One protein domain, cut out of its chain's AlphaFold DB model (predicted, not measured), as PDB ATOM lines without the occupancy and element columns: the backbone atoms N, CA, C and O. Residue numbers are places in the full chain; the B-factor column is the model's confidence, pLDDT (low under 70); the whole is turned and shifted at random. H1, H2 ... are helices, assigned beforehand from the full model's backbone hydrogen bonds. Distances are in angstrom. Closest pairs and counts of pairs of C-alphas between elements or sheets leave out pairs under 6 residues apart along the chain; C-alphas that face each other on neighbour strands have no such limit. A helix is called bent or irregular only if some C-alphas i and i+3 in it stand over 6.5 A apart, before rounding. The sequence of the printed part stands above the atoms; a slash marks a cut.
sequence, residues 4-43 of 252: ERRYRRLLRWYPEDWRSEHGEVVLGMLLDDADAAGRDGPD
ATOM      1  N   GLU A   4     158.228  69.224 142.783       93.62
ATOM      2  CA  GLU A   4     157.558  70.283 143.543       93.62
ATOM      3  C   GLU A   4     157.570  70.042 145.065       93.62
ATOM      4  O   GLU A   4     157.901  70.938 145.844       93.62
ATOM      5  N   ARG A   5     157.268  68.820 145.536       93.50
ATOM      6  CA  ARG A   5     157.299  68.512 146.980       93.50
ATOM      7  C   ARG A   5     158.715  68.577 147.545       93.50
ATOM      8  O   ARG A   5     158.879  68.949 148.709       93.50
ATOM      9  N   ARG A   6     159.730  68.194 146.759       93.25
ATOM     10  CA  ARG A   6     161.138  68.271 147.177       93.25
ATOM     11  C   ARG A   6     161.575  69.730 147.301       93.25
ATOM     12  O   ARG A   6     162.067  70.097 148.368       93.25
ATOM     13  N   TYR A   7     161.295  70.569 146.305       94.69
ATOM     14  CA  TYR A   7     161.594  72.003 146.366       94.69
ATOM     15  C   TYR A   7     160.834  72.715 147.491       94.69
ATOM     16  O   TYR A   7     161.453  73.419 148.286       94.69
ATOM     17  N   ARG A   8     159.533  72.446 147.684       94.75
ATOM     18  CA  ARG A   8     158.783  72.992 148.834       94.75
ATOM     19  C   ARG A   8     159.391  72.605 150.179       94.75
ATOM     20  O   ARG A   8     159.375  73.406 151.111       94.75
ATOM     21  N   ARG A   9     159.926  71.385 150.311       95.12
ATOM     22  CA  ARG A   9     160.607  70.949 151.539       95.12
ATOM     23  C   ARG A   9     161.926  71.695 151.747       95.12
ATOM     24  O   ARG A   9     162.213  72.046 152.886       95.12
ATOM     25  N   LEU A  10     162.683  71.967 150.684       95.19
ATOM     26  CA  LEU A  10     163.910  72.769 150.749       95.19
ATOM     27  C   LEU A  10     163.616  74.230 151.091       95.19
ATOM     28  O   LEU A  10     164.285  74.810 151.940       95.19
ATOM     29  N   LEU A  11     162.552  74.805 150.531       95.50
ATOM     30  CA  LEU A  11     162.169  76.177 150.843       95.50
ATOM     31  C   LEU A  11     161.833  76.370 152.323       95.50
ATOM     32  O   LEU A  11     162.031  77.471 152.813       95.50
ATOM     33  N   ARG A  12     161.435  75.330 153.079       95.00
ATOM     34  CA  ARG A  12     161.207  75.420 154.542       95.00
ATOM     35  C   ARG A  12     162.432  75.868 155.347       95.00
ATOM     36  O   ARG A  12     162.254  76.293 156.484       95.00
ATOM     37  N   TRP A  13     163.638  75.802 154.780       93.62
ATOM     38  CA  TRP A  13     164.840  76.390 155.381       93.62
ATOM     39  C   TRP A  13     164.817  77.925 155.397       93.62
ATOM     40  O   TRP A  13     165.580  78.536 156.144       93.62
ATOM     41  N   TYR A  14     163.936  78.557 154.618       92.50
ATOM     42  CA  TYR A  14     163.701  79.996 154.630       92.50
ATOM     43  C   TYR A  14     162.627  80.392 155.663       92.50
ATOM     44  O   TYR A  14     161.684  79.629 155.914       92.50
ATOM     45  N   PRO A  15     162.728  81.604 156.245       89.31
ATOM     46  CA  PRO A  15     161.733  82.129 157.180       89.31
ATOM     47  C   PRO A  15     160.312  82.135 156.596       89.31
ATOM     48  O   PRO A  15     160.131  82.357 155.402       89.31
ATOM     49  N   GLU A  16     159.299  81.944 157.442       88.69
ATOM     50  CA  GLU A  16     157.893  81.838 157.017       88.69
ATOM     51  C   GLU A  16     157.390  83.047 156.222       88.69
ATOM     52  O   GLU A  16     156.878  82.860 155.122       88.69
ATOM     53  N   ASP A  17     157.622  84.270 156.704       83.06
ATOM     54  CA  ASP A  17     157.180  85.478 155.990       83.06
ATOM     55  C   ASP A  17     157.855  85.595 154.611       83.06
ATOM     56  O   ASP A  17     157.210  85.930 153.620       83.06
ATOM     57  N   TRP A  18     159.144  85.241 154.525       89.94
ATOM     58  CA  TRP A  18     159.868  85.244 153.252       89.94
ATOM     59  C   TRP A  18     159.250  84.239 152.279       89.94
ATOM     60  O   TRP A  18     159.023  84.567 151.117       89.94
ATOM     61  N   ARG A  19     158.908  83.038 152.768       92.88
ATOM     62  CA  ARG A  19     158.218  82.020 151.968       92.88
ATOM     63  C   ARG A  19     156.839  82.488 151.514       92.88
ATOM     64  O   ARG A  19     156.474  82.196 150.385       92.88
ATOM     65  N   SER A  20     156.087  83.203 152.349       90.44
ATOM     66  CA  SER A  20     154.761  83.697 151.958       90.44
ATOM     67  C   SER A  20     154.807  84.749 150.847       90.44
ATOM     68  O   SER A  20     153.892  84.810 150.037       90.44
ATOM     69  N   GLU A  21     155.871  85.553 150.791       90.06
ATOM     70  CA  GLU A  21     155.987  86.660 149.836       90.06
ATOM     71  C   GLU A  21     156.728  86.258 148.551       90.06
ATOM     72  O   GLU A  21     156.343  86.670 147.462       90.06
ATOM     73  N   HIS A  22     157.771  85.429 148.665       92.50
ATOM     74  CA  HIS A  22     158.664  85.083 147.551       92.50
ATOM     75  C   HIS A  22     158.632  83.593 147.188       92.50
ATOM     76  O   HIS A  22     159.116  83.207 146.126       92.50
ATOM     77  N   GLY A  23     158.088  82.739 148.061       92.69
ATOM     78  CA  GLY A  23     158.239  81.288 147.963       92.69
ATOM     79  C   GLY A  23     157.613  80.683 146.712       92.69
ATOM     80  O   GLY A  23     158.249  79.832 146.104       92.69
ATOM     81  N   GLU A  24     156.425  81.131 146.300       95.00
ATOM     82  CA  GLU A  24     155.768  80.613 145.087       95.00
ATOM     83  C   GLU A  24     156.486  81.058 143.805       95.00
ATOM     84  O   GLU A  24     156.648  80.263 142.885       95.00
ATOM     85  N   VAL A  25     157.000  82.294 143.762       96.31
ATOM     86  CA  VAL A  25     157.779  82.800 142.615       96.31
ATOM     87  C   VAL A  25     159.085  82.022 142.464       96.31
ATOM     88  O   VAL A  25     159.423  81.575 141.372       96.31
ATOM     89  N   VAL A  26     159.806  81.822 143.569       95.25
ATOM     90  CA  VAL A  26     161.063  81.059 143.572       95.25
ATOM     91  C   VAL A  26     160.809  79.581 143.277       95.25
ATOM     92  O   VAL A  26     161.602  78.959 142.579       95.25
ATOM     93  N   LEU A  27     159.705  79.012 143.769       96.19
ATOM     94  CA  LEU A  27     159.315  77.639 143.449       96.19
ATOM     95  C   LEU A  27     159.051  77.464 141.949       96.19
ATOM     96  O   LEU A  27     159.528  76.482 141.392       96.19
ATOM     97  N   GLY A  28     158.332  78.397 141.318       95.25
ATOM     98  CA  GLY A  28     158.097  78.387 139.871       95.25
ATOM     99  C   GLY A  28     159.406  78.409 139.089       95.25
ATOM    100  O   GLY A  28     159.659  77.502 138.309       95.25
ATOM    101  N   MET A  29     160.298  79.352 139.410       95.62
ATOM    102  CA  MET A  29     161.612  79.457 138.765       95.62
ATOM    103  C   MET A  29     162.447  78.171 138.896       95.62
ATOM    104  O   MET A  29     163.059  77.732 137.931       95.62
ATOM    105  N   LEU A  30     162.457  77.542 140.077       94.88
ATOM    106  CA  LEU A  30     163.198  76.295 140.301       94.88
ATOM    107  C   LEU A  30     162.614  75.102 139.532       94.88
ATOM    108  O   LEU A  30     163.354  74.190 139.175       94.88
ATOM    109  N   LEU A  31     161.295  75.078 139.322       95.50
ATOM    110  CA  LEU A  31     160.640  74.047 138.520       95.50
ATOM    111  C   LEU A  31     160.899  74.264 137.030       95.50
ATOM    112  O   LEU A  31     161.279  73.312 136.360       95.50
ATOM    113  N   ASP A  32     160.800  75.504 136.553       95.88
ATOM    114  CA  ASP A  32     161.106  75.860 135.165       95.88
ATOM    115  C   ASP A  32     162.565  75.504 134.810       95.88
ATOM    116  O   ASP A  32     162.823  74.900 133.768       95.88
ATOM    117  N   ASP A  33     163.518  75.792 135.704       94.56
ATOM    118  CA  ASP A  33     164.934  75.429 135.535       94.56
ATOM    119  C   ASP A  33     165.162  73.905 135.559       94.56
ATOM    120  O   ASP A  33     166.036  73.385 134.858       94.56
ATOM    121  N   ALA A  34     164.409  73.165 136.379       93.25
ATOM    122  CA  ALA A  34     164.493  71.707 136.426       93.25
ATOM    123  C   ALA A  34     163.933  71.075 135.144       93.25
ATOM    124  O   ALA A  34     164.590  70.210 134.562       93.25
ATOM    125  N   ASP A  35     162.782  71.557 134.672       93.69
ATOM    126  CA  ASP A  35     162.128  71.097 133.448       93.69
ATOM    127  C   ASP A  35     162.987  71.409 132.214       93.69
ATOM    128  O   ASP A  35     163.215  70.531 131.378       93.69
ATOM    129  N   ALA A  36     163.558  72.617 132.131       93.94
ATOM    130  CA  ALA A  36     164.473  73.007 131.056       93.94
ATOM    131  C   ALA A  36     165.750  72.149 131.021       93.94
ATOM    132  O   ALA A  36     166.291  71.869 129.951       93.94
ATOM    133  N   ALA A  37     166.223  71.703 132.187       91.94
ATOM    134  CA  ALA A  37     167.367  70.806 132.319       91.94
ATOM    135  C   ALA A  37     167.003  69.313 132.181       91.94
ATOM    136  O   ALA A  37     167.893  68.467 132.285       91.94
ATOM    137  N   GLY A  38     165.724  68.972 131.984       92.81
ATOM    138  CA  GLY A  38     165.245  67.588 131.909       92.81
ATOM    139  C   GLY A  38     165.432  66.798 133.210       92.81
ATOM    140  O   GLY A  38     165.696  65.597 133.169       92.81
ATOM    141  N   ARG A  39     165.364  67.467 134.369       92.06
ATOM    142  CA  ARG A  39     165.602  66.874 135.693       92.06
ATOM    143  C   ARG A  39     164.298  66.645 136.449       92.06
ATOM    144  O   ARG A  39     163.524  67.564 136.670       92.06
ATOM    145  N   ASP A  40     164.154  65.461 137.039       88.50
ATOM    146  CA  ASP A  40     163.007  65.113 137.897       88.50
ATOM    147  C   ASP A  40     163.098  65.679 139.336       88.50
ATOM    148  O   ASP A  40     162.365  65.264 140.250       88.50
ATOM    149  N   GLY A  41     164.039  66.589 139.608       89.25
ATOM    150  CA  GLY A  41     164.198  67.200 140.923       89.25
ATOM    151  C   GLY A  41     165.509  67.957 141.154       89.25
ATOM    152  O   GLY A  41     166.339  68.076 140.250       89.25
ATOM    153  N   PRO A  42     165.700  68.447 142.395       91.00
ATOM    154  CA  PRO A  42     166.850  69.263 142.753       91.00
ATOM    155  C   PRO A  42     168.157  68.485 142.681       91.00
ATOM    156  O   PRO A  42     168.237  67.357 143.175       91.00
ATOM    157  N   ASP A  43     169.181  69.131 142.130       92.56
ATOM    158  CA  ASP A  43     170.552  68.629 142.192       92.56
ATOM    159  C   ASP A  43     171.181  68.883 143.578       92.56
ATOM    160  O   ASP A  43     170.730  69.735 144.349       92.56
TER     161      ASP A  43
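What this domain is: This is residues 4 to 43 of the 252 residues of an uncharacterized protein of Rathayibacter sp. Leaf296 (UniProt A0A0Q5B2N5). A short helix, H1, packs slantwise on one side of a long kinked helix, H2, which makes the long axis of a small rod. Beyond H2 the last residues, 37 to 43, fold back on the side where H1 lies. The printed part has 40 residues with two named helices, H1 then H2, and no named strand: all helix. It is only just compact, close to loose, with a radius of gyration of the C-alphas of 10.2 A, and spans 31 by 15 by 12 A.

How they stand to each other: H1, residues 4 to 11, and H2, residues 16 to 36, touch; their closest C-alphas, those of Tyr 7 and Leu 27, are 6.7 A apart. They run opposite ways at a steep tilt of 47 degrees. H2 has a kink of 63 degrees near residue 23 and is irregular, with C-alphas 21 and 24 7.7 A apart. In H1 every O i to N i+4 pair is within hydrogen-bond range, in H2 15 of 17.

Where its parts are: H1 begins at C-alpha 4 (157.558, 70.283, 143.543). H2, 28.2 A long from first to last C-alpha, ends at C-alpha 36 (164.473, 73.007, 131.056).

The domain as a whole: The C-alphas farthest apart, those of Asp 17 and Gly 38, are 31.1 A apart. The link from H1 to H2 is tight. The printed part has no cut, and no printed residue is under 70 in pLDDT.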